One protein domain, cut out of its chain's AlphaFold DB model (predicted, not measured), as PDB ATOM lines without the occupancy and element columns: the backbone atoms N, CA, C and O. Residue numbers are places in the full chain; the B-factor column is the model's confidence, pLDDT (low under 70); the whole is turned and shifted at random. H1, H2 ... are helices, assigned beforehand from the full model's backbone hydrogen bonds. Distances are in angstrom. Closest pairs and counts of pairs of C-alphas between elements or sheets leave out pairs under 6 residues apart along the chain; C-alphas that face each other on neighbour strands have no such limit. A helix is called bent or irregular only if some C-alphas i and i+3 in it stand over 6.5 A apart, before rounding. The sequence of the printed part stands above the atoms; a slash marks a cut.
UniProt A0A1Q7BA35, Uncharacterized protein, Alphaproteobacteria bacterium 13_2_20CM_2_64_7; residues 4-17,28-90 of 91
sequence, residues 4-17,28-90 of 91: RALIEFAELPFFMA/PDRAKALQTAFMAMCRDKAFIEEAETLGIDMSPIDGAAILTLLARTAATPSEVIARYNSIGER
ATOM      1  N   ARG A   4     -62.750 -25.538  -7.095       90.19
ATOM      2  CA  ARG A   4     -62.081 -24.347  -6.580       90.19
ATOM      3  C   ARG A   4     -60.840 -24.658  -5.735       90.19
ATOM      4  O   ARG A   4     -59.810 -24.048  -5.966       90.19
ATOM      5  N   ALA A   5     -60.911 -25.621  -4.814       91.19
ATOM      6  CA  ALA A   5     -59.784 -25.946  -3.932       91.19
ATOM      7  C   ALA A   5     -58.578 -26.500  -4.711       91.19
ATOM      8  O   ALA A   5     -57.432 -26.277  -4.336       91.19
ATOM      9  N   LEU A   6     -58.840 -27.201  -5.817       92.19
ATOM     10  CA  LEU A   6     -57.798 -27.717  -6.700       92.19
ATOM     11  C   LEU A   6     -57.086 -26.592  -7.463       92.19
ATOM     12  O   LEU A   6     -55.865 -26.629  -7.580       92.19
ATOM     13  N   ILE A   7     -57.841 -25.609  -7.968       92.75
ATOM     14  CA  ILE A   7     -57.281 -24.427  -8.640       92.75
ATOM     15  C   ILE A   7     -56.483 -23.592  -7.638       92.75
ATOM     16  O   ILE A   7     -55.328 -23.280  -7.901       92.75
ATOM     17  N   GLU A   8     -57.048 -23.324  -6.458       91.38
ATOM     18  CA  GLU A   8     -56.354 -22.583  -5.400       91.38
ATOM     19  C   GLU A   8     -55.027 -23.254  -5.028       91.38
ATOM     20  O   GLU A   8     -54.009 -22.575  -4.960       91.38
ATOM     21  N   PHE A   9     -55.001 -24.581  -4.850       91.94
ATOM     22  CA  PHE A   9     -53.757 -25.309  -4.587       91.94
ATOM     23  C   PHE A   9     -52.748 -25.201  -5.741       91.94
ATOM     24  O   PHE A   9     -51.564 -24.970  -5.497       91.94
ATOM     25  N   ALA A  10     -53.210 -25.337  -6.987       91.88
ATOM     26  CA  ALA A  10     -52.353 -25.253  -8.169       91.88
ATOM     27  C   ALA A  10     -51.722 -23.861  -8.357       91.88
ATOM     28  O   ALA A  10     -50.629 -23.761  -8.912       91.88
ATOM     29  N   GLU A  11     -52.383 -22.800  -7.889       91.56
ATOM     30  CA  GLU A  11     -51.908 -21.418  -8.012       91.56
ATOM     31  C   GLU A  11     -50.906 -21.003  -6.921       91.56
ATOM     32  O   GLU A  11     -50.074 -20.128  -7.158       91.56
ATOM     33  N   LEU A  12     -50.950 -21.624  -5.734       89.69
ATOM     34  CA  LEU A  12     -50.139 -21.221  -4.570       89.69
ATOM     35  C   LEU A  12     -48.639 -21.009  -4.867       89.69
ATOM     36  O   LEU A  12     -48.102 -20.002  -4.399       89.69
ATOM     37  N   PRO A  13     -47.943 -21.880  -5.629       87.25
ATOM     38  CA  PRO A  13     -46.522 -21.686  -5.918       87.25
ATOM     39  C   PRO A  13     -46.213 -20.405  -6.703       87.25
ATOM     40  O   PRO A  13     -45.136 -19.839  -6.528       87.25
ATOM     41  N   PHE A  14     -47.141 -19.907  -7.529       89.44
ATOM     42  CA  PHE A  14     -46.911 -18.713  -8.353       89.44
ATOM     43  C   PHE A  14     -46.869 -17.427  -7.525       89.44
ATOM     44  O   PHE A  14     -46.133 -16.507  -7.867       89.44
ATOM     45  N   PHE A  15     -47.555 -17.396  -6.381       87.94
ATOM     46  CA  PHE A  15     -47.432 -16.294  -5.423       87.94
ATOM     47  C   PHE A  15     -46.069 -16.262  -4.711       87.94
ATOM     48  O   PHE A  15     -45.742 -15.274  -4.062       87.94
ATOM     49  N   MET A  16     -45.267 -17.328  -4.818       88.88
ATOM     50  CA  MET A  16     -43.938 -17.455  -4.207       88.88
ATOM     51  C   MET A  16     -42.866 -17.831  -5.241       88.88
ATOM     52  O   MET A  16     -41.891 -18.495  -4.898       88.88
ATOM     53  N   ALA A  17     -43.047 -17.437  -6.506       86.94
ATOM     54  CA  ALA A  17     -42.218 -17.904  -7.621       86.94
ATOM     55  C   ALA A  17     -40.729 -17.518  -7.509       86.94
ATOM     56  O   ALA A  17     -39.865 -18.268  -7.957       86.94
ATOM     57  N   PRO A  28     -33.946 -12.602  15.124       94.38
ATOM     58  CA  PRO A  28     -35.220 -12.010  14.694       94.38
ATOM     59  C   PRO A  28     -35.150 -10.522  14.327       94.38
ATOM     60  O   PRO A  28     -35.822 -10.070  13.402       94.38
ATOM     61  N   ASP A  29     -34.326  -9.758  15.035       96.88
ATOM     62  CA  ASP A  29     -34.061  -8.344  14.769       96.88
ATOM     63  C   ASP A  29     -33.402  -8.143  13.395       96.88
ATOM     64  O   ASP A  29     -33.835  -7.290  12.616       96.88
ATOM     65  N   ARG A  30     -32.425  -8.988  13.048       96.88
ATOM     66  CA  ARG A  30     -31.779  -8.983  11.726       96.88
ATOM     67  C   ARG A  30     -32.732  -9.429  10.625       96.88
ATOM     68  O   ARG A  30     -32.745  -8.817   9.559       96.88
ATOM     69  N   ALA A  31     -33.550 -10.448  10.883       94.81
ATOM     70  CA  ALA A  31     -34.576 -10.886   9.941       94.81
ATOM     71  C   ALA A  31     -35.553  -9.743   9.623       94.81
ATOM     72  O   ALA A  31     -35.807  -9.447   8.455       94.81
ATOM     73  N   LYS A  32     -36.026  -9.034  10.655       95.25
ATOM     74  CA  LYS A  32     -36.911  -7.875  10.499       95.25
ATOM     75  C   LYS A  32     -36.246  -6.735   9.723       95.25
ATOM     76  O   LYS A  32     -36.897  -6.113   8.882       95.25
ATOM     77  N   ALA A  33     -34.966  -6.465   9.982       97.25
ATOM     78  CA  ALA A  33     -34.212  -5.449   9.254       97.25
ATOM     79  C   ALA A  33     -34.108  -5.781   7.754       97.25
ATOM     80  O   ALA A  33     -34.416  -4.927   6.925       97.25
ATOM     81  N   LEU A  34     -33.767  -7.027   7.402       96.69
ATOM     82  CA  LEU A  34     -33.683  -7.476   6.005       96.69
ATOM     83  C   LEU A  34     -35.034  -7.416   5.288       96.69
ATOM     84  O   LEU A  34     -35.114  -6.886   4.185       96.69
ATOM     85  N   GLN A  35     -36.102  -7.903   5.926       96.19
ATOM     86  CA  GLN A  35     -37.460  -7.840   5.368       96.19
ATOM     87  C   GLN A  35     -37.889  -6.394   5.098       96.19
ATOM     88  O   GLN A  35     -38.448  -6.089   4.046       96.19
ATOM     89  N   THR A  36     -37.594  -5.494   6.040       97.06
ATOM     90  CA  THR A  36     -37.919  -4.068   5.920       97.06
ATOM     91  C   THR A  36     -37.137  -3.420   4.780       97.06
ATOM     92  O   THR A  36     -37.726  -2.721   3.960       97.06
ATOM     93  N   ALA A  37     -35.829  -3.675   4.702       97.81
ATOM     94  CA  ALA A  37     -34.964  -3.138   3.655       97.81
ATOM     95  C   ALA A  37     -35.371  -3.637   2.260       97.81
ATOM     96  O   ALA A  37     -35.450  -2.840   1.328       97.81
ATOM     97  N   PHE A  38     -35.696  -4.926   2.128       96.94
ATOM     98  CA  PHE A  38     -36.167  -5.507   0.872       96.94
ATOM     99  C   PHE A  38     -37.453  -4.828   0.388       96.94
ATOM    100  O   PHE A  38     -37.519  -4.349  -0.740       96.94
ATOM    101  N   MET A  39     -38.456  -4.698   1.262       97.44
ATOM    102  CA  MET A  39     -39.714  -4.046   0.887       97.44
ATOM    103  C   MET A  39     -39.558  -2.544   0.630       97.44
ATOM    104  O   MET A  39     -40.315  -1.992  -0.166       97.44
ATOM    105  N   ALA A  40     -38.609  -1.876   1.288       98.19
ATOM    106  CA  ALA A  40     -38.281  -0.485   0.991       98.19
ATOM    107  C   ALA A  40     -37.674  -0.350  -0.413       98.19
ATOM    108  O   ALA A  40     -38.133   0.492  -1.177       98.19
ATOM    109  N   MET A  41     -36.728  -1.223  -0.781       97.56
ATOM    110  CA  MET A  41     -36.149  -1.277  -2.129       97.56
ATOM    111  C   MET A  41     -37.222  -1.529  -3.193       97.56
ATOM    112  O   MET A  41     -37.279  -0.808  -4.180       97.56
ATOM    113  N   CYS A  42     -38.125  -2.490  -2.982       96.12
ATOM    114  CA  CYS A  42     -39.186  -2.775  -3.950       96.12
ATOM    115  C   CYS A  42     -40.201  -1.630  -4.139       96.12
ATOM    116  O   CYS A  42     -41.011  -1.688  -5.059       96.12
ATOM    117  N   ARG A  43     -40.200  -0.629  -3.252       96.19
ATOM    118  CA  ARG A  43     -41.037   0.579  -3.338       96.19
ATOM    119  C   ARG A  43     -40.241   1.811  -3.766       96.19
ATOM    120  O   ARG A  43     -40.824   2.885  -3.899       96.19
ATOM    121  N   ASP A  44     -38.929   1.677  -3.927       98.38
ATOM    122  CA  ASP A  44     -38.069   2.767  -4.352       98.38
ATOM    123  C   ASP A  44     -38.329   3.099  -5.825       98.38
ATOM    124  O   ASP A  44     -38.403   2.216  -6.680       98.38
ATOM    125  N   LYS A  45     -38.480   4.392  -6.119       97.50
ATOM    126  CA  LYS A  45     -38.847   4.863  -7.458       97.50
ATOM    127  C   LYS A  45     -37.775   4.534  -8.496       97.50
ATOM    128  O   LYS A  45     -38.131   4.111  -9.589       97.50
ATOM    129  N   ALA A  46     -36.496   4.697  -8.156       97.94
ATOM    130  CA  ALA A  46     -35.413   4.411  -9.091       97.94
ATOM    131  C   ALA A  46     -35.323   2.905  -9.378       97.94
ATOM    132  O   ALA A  46     -35.094   2.505 -10.514       97.94
ATOM    133  N   PHE A  47     -35.567   2.069  -8.363       97.69
ATOM    134  CA  PHE A  47     -35.631   0.618  -8.548       97.69
ATOM    135  C   PHE A  47     -36.782   0.193  -9.476       97.69
ATOM    136  O   PHE A  47     -36.583  -0.649 -10.348       97.69
ATOM    137  N   ILE A  48     -37.971   0.783  -9.312       97.44
ATOM    138  CA  ILE A  48     -39.140   0.484 -10.156       97.44
ATOM    139  C   ILE A  48     -38.903   0.925 -11.607       97.44
ATOM    140  O   ILE A  48     -39.152   0.143 -12.518       97.44
ATOM    141  N   GLU A  49     -38.382   2.134 -11.831       97.69
ATOM    142  CA  GLU A  49     -38.106   2.654 -13.183       97.69
ATOM    143  C   GLU A  49     -37.081   1.794 -13.943       97.69
ATOM    144  O   GLU A  49     -37.232   1.532 -15.141       97.69
ATOM    145  N   GLU A  50     -36.059   1.301 -13.242       98.12
ATOM    146  CA  GLU A  50     -35.091   0.372 -13.827       98.12
ATOM    147  C   GLU A  50     -35.744  -0.985 -14.135       98.12
ATOM    148  O   GLU A  50     -35.560  -1.530 -15.225       98.12
ATOM    149  N   ALA A  51     -36.558  -1.521 -13.218       97.38
ATOM    150  CA  ALA A  51     -37.286  -2.771 -13.438       97.38
ATOM    151  C   ALA A  51     -38.215  -2.689 -14.663       97.38
ATOM    152  O   ALA A  51     -38.222  -3.604 -15.487       97.38
ATOM    153  N   GLU A  52     -38.929  -1.574 -14.836       96.94
ATOM    154  CA  GLU A  52     -39.773  -1.313 -16.008       96.94
ATOM    155  C   GLU A  52     -38.956  -1.269 -17.307       96.94
ATOM    156  O   GLU A  52     -39.353  -1.869 -18.308       96.94
ATOM    157  N   THR A  53     -37.783  -0.629 -17.288       97.81
ATOM    158  CA  THR A  53     -36.862  -0.580 -18.440       97.81
ATOM    159  C   THR A  53     -36.373  -1.976 -18.837       97.81
ATOM    160  O   THR A  53     -36.217  -2.275 -20.022       97.81
ATOM    161  N   LEU A  54     -36.185  -2.854 -17.851       97.81
ATOM    162  CA  LEU A  54     -35.831  -4.261 -18.049       97.81
ATOM    163  C   LEU A  54     -37.038  -5.153 -18.400       97.81
ATOM    164  O   LEU A  54     -36.856  -6.346 -18.649       97.81
ATOM    165  N   GLY A  55     -38.258  -4.606 -18.434       96.88
ATOM    166  CA  GLY A  55     -39.489  -5.352 -18.710       96.88
ATOM    167  C   GLY A  55     -39.918  -6.288 -17.575       96.88
ATOM    168  O   GLY A  55     -40.573  -7.300 -17.831       96.88
ATOM    169  N   ILE A  56     -39.531  -5.988 -16.335       94.94
ATOM    170  CA  ILE A  56     -39.862  -6.774 -15.143       94.94
ATOM    171  C   ILE A  56     -41.126  -6.199 -14.496       94.94
ATOM    172  O   ILE A  56     -41.117  -5.085 -13.976       94.94
ATOM    173  N   ASP A  57     -42.202  -6.989 -14.475       91.75
ATOM    174  CA  ASP A  57     -43.424  -6.656 -13.737       91.75
ATOM    175  C   ASP A  57     -43.256  -6.973 -12.241       91.75
ATOM    176  O   ASP A  57     -43.201  -8.134 -11.817       91.75
ATOM    177  N   MET A  58     -43.126  -5.923 -11.432       92.31
ATOM    178  CA  MET A  58     -42.857  -6.029 -10.002       92.31
ATOM    179  C   MET A  58     -44.151  -6.190  -9.196       92.31
ATOM    180  O   MET A  58     -44.913  -5.247  -9.007       92.31
ATOM    181  N   SER A  59     -44.341  -7.370  -8.601       93.56
ATOM    182  CA  SER A  59     -45.460  -7.683  -7.695       93.56
ATOM    183  C   SER A  59     -44.979  -8.276  -6.352       93.56
ATOM    184  O   SER A  59     -45.331  -9.399  -5.985       93.56
ATOM    185  N   PRO A  60     -44.133  -7.549  -5.592       94.44
ATOM    186  CA  PRO A  60     -43.542  -8.051  -4.353       94.44
ATOM    187  C   PRO A  60     -44.601  -8.264  -3.261       94.44
ATOM    188  O   PRO A  60     -45.491  -7.435  -3.061       94.44
ATOM    189  N   ILE A  61     -44.437  -9.326  -2.474       94.50
ATOM    190  CA  ILE A  61     -45.184  -9.551  -1.233       94.50
ATOM    191  C   ILE A  61     -44.228  -9.602  -0.044       94.50
ATOM    192  O   ILE A  61     -43.064  -9.977  -0.181       94.50
ATOM    193  N   ASP A  62     -44.711  -9.197   1.129       95.06
ATOM    194  CA  ASP A  62     -43.881  -9.155   2.327       95.06
ATOM    195  C   ASP A  62     -43.734 -10.528   3.003       95.06
ATOM    196  O   ASP A  62     -44.414 -11.510   2.688       95.06
ATOM    197  N   GLY A  63     -42.824 -10.599   3.977       92.12
ATOM    198  CA  GLY A  63     -42.564 -11.835   4.711       92.12
ATOM    199  C   GLY A  63     -43.790 -12.381   5.454       92.12
ATOM    200  O   GLY A  63     -43.927 -13.595   5.581       92.12
ATOM    201  N   ALA A  64     -44.706 -11.523   5.914       92.88
ATOM    202  CA  ALA A  64     -45.919 -11.964   6.603       92.88
ATOM    203  C   ALA A  64     -46.912 -12.623   5.630       92.88
ATOM    204  O   ALA A  64     -47.511 -13.658   5.952       92.88
ATOM    205  N   ALA A  65     -47.041 -12.075   4.421       93.88
ATOM    206  CA  ALA A  65     -47.810 -12.675   3.340       93.88
ATOM    207  C   ALA A  65     -47.235 -14.043   2.937       93.88
ATOM    208  O   ALA A  65     -47.993 -15.007   2.828       93.88
ATOM    209  N   ILE A  66     -45.906 -14.168   2.824       92.81
ATOM    210  CA  ILE A  66     -45.236 -15.457   2.563       92.81
ATOM    211  C   ILE A  66     -45.563 -16.487   3.650       92.81
ATOM    212  O   ILE A  66     -45.967 -17.605   3.336       92.81
ATOM    213  N   LEU A  67     -45.451 -16.124   4.931       91.81
ATOM    214  CA  LEU A  67     -45.780 -17.035   6.037       91.81
ATOM    215  C   LEU A  67     -47.248 -17.481   6.002       91.81
ATOM    216  O   LEU A  67     -47.551 -18.644   6.269       91.81
ATOM    217  N   THR A  68     -48.154 -16.581   5.619       93.38
ATOM    218  CA  THR A  68     -49.578 -16.897   5.443       93.38
ATOM    219  C   THR A  68     -49.794 -17.887   4.300       93.38
ATOM    220  O   THR A  68     -50.558 -18.842   4.447       93.38
ATOM    221  N   LEU A  69     -49.108 -17.701   3.169       92.81
ATOM    222  CA  LEU A  69     -49.166 -18.630   2.038       92.81
ATOM    223  C   LEU A  69     -48.614 -20.005   2.418       92.81
ATOM    224  O   LEU A  69     -49.267 -21.005   2.140       92.81
ATOM    225  N   LEU A  70     -47.482 -20.068   3.121       91.69
ATOM    226  CA  LEU A  70     -46.911 -21.329   3.603       91.69
ATOM    227  C   LEU A  70     -47.867 -22.072   4.543       91.69
ATOM    228  O   LEU A  70     -48.058 -23.277   4.388       91.69
ATOM    229  N   ALA A  71     -48.509 -21.361   5.475       94.06
ATOM    230  CA  ALA A  71     -49.505 -21.950   6.366       94.06
ATOM    231  C   ALA A  71     -50.714 -22.501   5.590       94.06
ATOM    232  O   ALA A  71     -51.173 -23.609   5.869       94.06
ATOM    233  N   ARG A  72     -51.197 -21.770   4.574       91.50
ATOM    234  CA  ARG A  72     -52.278 -22.234   3.686       91.50
ATOM    235  C   ARG A  72     -51.870 -23.471   2.891       91.50
ATOM    236  O   ARG A  72     -52.639 -24.425   2.840       91.50
ATOM    237  N   THR A  73     -50.663 -23.483   2.329       91.12
ATOM    238  CA  THR A  73     -50.119 -24.639   1.606       91.12
ATOM    239  C   THR A  73     -50.047 -25.861   2.518       91.12
ATOM    240  O   THR A  73     -50.534 -26.926   2.143       91.12
ATOM    241  N   ALA A  74     -49.521 -25.702   3.737       92.31
ATOM    242  CA  ALA A  74     -49.421 -26.778   4.723       92.31
ATOM    243  C   ALA A  74     -50.792 -27.312   5.179       92.31
ATOM    244  O   ALA A  74     -50.915 -28.488   5.510       92.31
ATOM    245  N   ALA A  75     -51.824 -26.464   5.171       94.25
ATOM    246  CA  ALA A  75     -53.195 -26.832   5.509       94.25
ATOM    247  C   ALA A  75     -53.981 -27.465   4.342       94.25
ATOM    248  O   ALA A  75     -55.162 -27.781   4.510       94.25
ATOM    249  N   THR A  76     -53.372 -27.648   3.164       94.31
ATOM    250  CA  THR A  76     -54.058 -28.244   2.008       94.31
ATOM    251  C   THR A  76     -54.494 -29.680   2.331       94.31
ATOM    252  O   THR A  76     -53.644 -30.505   2.675       94.31
ATOM    253  N   PRO A  77     -55.786 -30.028   2.179       95.50
ATOM    254  CA  PRO A  77     -56.252 -31.394   2.398       95.50
ATOM    255  C   PRO A  77     -55.532 -32.399   1.492       95.50
ATOM    256  O   PRO A  77     -55.381 -32.176   0.288       95.50
ATOM    257  N   SER A  78     -55.142 -33.548   2.049       94.88
ATOM    258  CA  SER A  78     -54.419 -34.603   1.320       94.88
ATOM    259  C   SER A  78     -55.166 -35.098   0.076       94.88
ATOM    260  O   SER A  78     -54.547 -35.432  -0.929       94.88
ATOM    261  N   GLU A  79     -56.498 -35.079   0.106       95.50
ATOM    262  CA  GLU A  79     -57.362 -35.412  -1.029       95.50
ATOM    263  C   GLU A  79     -57.218 -34.453  -2.225       95.50
ATOM    264  O   GLU A  79     -57.311 -34.883  -3.377       95.50
ATOM    265  N   VAL A  80     -56.952 -33.166  -1.974       95.12
ATOM    266  CA  VAL A  80     -56.711 -32.163  -3.024       95.12
ATOM    267  C   VAL A  80     -55.342 -32.401  -3.656       95.12
ATOM    268  O   VAL A  80     -55.232 -32.414  -4.883       95.12
ATOM    269  N   ILE A  81     -54.330 -32.679  -2.830       94.12
ATOM    270  CA  ILE A  81     -52.970 -33.018  -3.276       94.12
ATOM    271  C   ILE A  81     -52.994 -34.291  -4.134       94.12
ATOM    272  O   ILE A  81     -52.468 -34.305  -5.246       94.12
ATOM    273  N   ALA A  82     -53.666 -35.345  -3.661       95.00
ATOM    274  CA  ALA A  82     -53.814 -36.596  -4.402       95.00
ATOM    275  C   ALA A  82     -54.510 -36.376  -5.754       95.00
ATOM    276  O   ALA A  82     -54.073 -36.900  -6.782       95.00
ATOM    277  N   ARG A  83     -55.564 -35.548  -5.781       94.31
ATOM    278  CA  ARG A  83     -56.245 -35.189  -7.027       94.31
ATOM    279  C   ARG A  83     -55.318 -34.443  -7.986       94.31
ATOM    280  O   ARG A  83     -55.308 -34.791  -9.165       94.31
ATOM    281  N   TYR A  84     -54.574 -33.447  -7.513       93.62
ATOM    282  CA  TYR A  84     -53.617 -32.699  -8.333       93.62
ATOM    283  C   TYR A  84     -52.582 -33.628  -8.983       93.62
ATOM    284  O   TYR A  84     -52.433 -33.612 -10.206       93.62
ATOM    285  N   ASN A  85     -51.966 -34.519  -8.202       93.06
ATOM    286  CA  ASN A  85     -50.974 -35.476  -8.709       93.06
ATOM    287  C   ASN A  85     -51.563 -36.417  -9.773       93.06
ATOM    288  O   ASN A  85     -50.979 -36.573 -10.845       93.06
ATOM    289  N   SER A  86     -52.776 -36.941  -9.549       93.94
ATOM    290  CA  SER A  86     -53.453 -37.823 -10.518       93.94
ATOM    291  C   SER A  86     -53.714 -37.170 -11.883       93.94
ATOM    292  O   SER A  86     -53.921 -37.861 -12.878       93.94
ATOM    293  N   ILE A  87     -53.742 -35.832 -11.959       91.44
ATOM    294  CA  ILE A  87     -53.890 -35.114 -13.231       91.44
ATOM    295  C   ILE A  87     -52.577 -35.147 -14.014       91.44
ATOM    296  O   ILE A  87     -52.629 -35.384 -15.218       91.44
ATOM    297  N   GLY A  88     -51.435 -34.949 -13.348       81.44
ATOM    298  CA  GLY A  88     -50.106 -34.959 -13.972       81.44
ATOM    299  C   GLY A  88     -49.609 -36.351 -14.381       81.44
ATOM    300  O   GLY A  88     -48.799 -36.464 -15.299       81.44
ATOM    301  N   GLU A  89     -50.116 -37.404 -13.738       79.38
ATOM    302  CA  GLU A  89     -49.803 -38.806 -14.057       79.38
ATOM    303  C   GLU A  89     -50.547 -39.333 -15.294       79.38
ATOM    304  O   GLU A  89     -50.110 -40.303 -15.911       79.38
ATOM    305  N   ARG A  90     -51.645 -38.681 -15.701       62.47
ATOM    306  CA  ARG A  90     -52.341 -38.968 -16.963       62.47
ATOM    307  C   ARG A  90     -51.584 -38.314 -18.122       62.47
ATOM    308  O   ARG A  90     -52.030 -37.298 -18.653       62.47
TER     309      ARG A  90
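Overview. This is residues 4 to 17 and 28 to 90 of the 91 residues of an uncharacterized protein of Alphaproteobacteria bacterium 13_2_20CM_2_64_7 (UniProt A0A1Q7BA35). Five helices make an open, flat frame: at one end H1 packs on H4 and crosswise on H5, and at the other H2 and H3 follow each other as an angled arm that touches no other helix. Residues 54 to 62 lead from H3 back to H4, and residues 85 to 90 stick out. The printed part has 77 residues, with named helices H1 to H5 in chain order, no named strand, and the class all helix. It is only just loose, close to extended, with a radius of gyration of the C-alphas of 16.9 A and spans of 46 by 34 by 19 A.

Arrangement. H2, residues 28 to 41, is close to but not clearly touching H4, residues 63 to 74; their closest C-alphas, of Gln 35 and Gly 63, are 6.5 A apart. H2 is also close to but not clearly touching H3, residues 45 to 53, at a steep tilt of 60 degrees. H4 touches H1, residues 4 to 16, at a steep tilt of 38 degrees, opposite ways; the closest C-alphas, of Leu 12 and Thr 73, are 7.1 A apart. H1, with residues 5 to 10 alone, touches H5, residues 78 to 88, about perpendicular at 79 degrees; the closest C-alphas, of Leu 6 and Val 80, are 5.9 A apart. H3 and H5 are apart. Each O i to N i+4 pair is within hydrogen-bond range in H2, H3 and H4; in H1 5 of 9 are, in H5 6 of 7.

Along the chain. H2 measures 20.0 A, from C-alpha 28 at (-35.220, -12.010, 14.694), H3 12.4 A and H4 16.4 A. H1 measures 19.6 A and is irregular, with C-alphas 10 and 13 7.2 A apart. H5 measures 15.9 A, ending at C-alpha 88 at (-50.106, -34.959, -13.972).

Size, cuts and confidence. The C-alphas farthest apart, of Asp 29 and Arg 90, are 47.7 A apart. Residues 18 to 27 are not printed, and C-alphas 17 and 28 are 24.1 A apart across the cut. Of the links printed whole, H2 to H3 and H4 to H5 are tight and H3 to H4 is short. Residue 90 is under 70 in pLDDT.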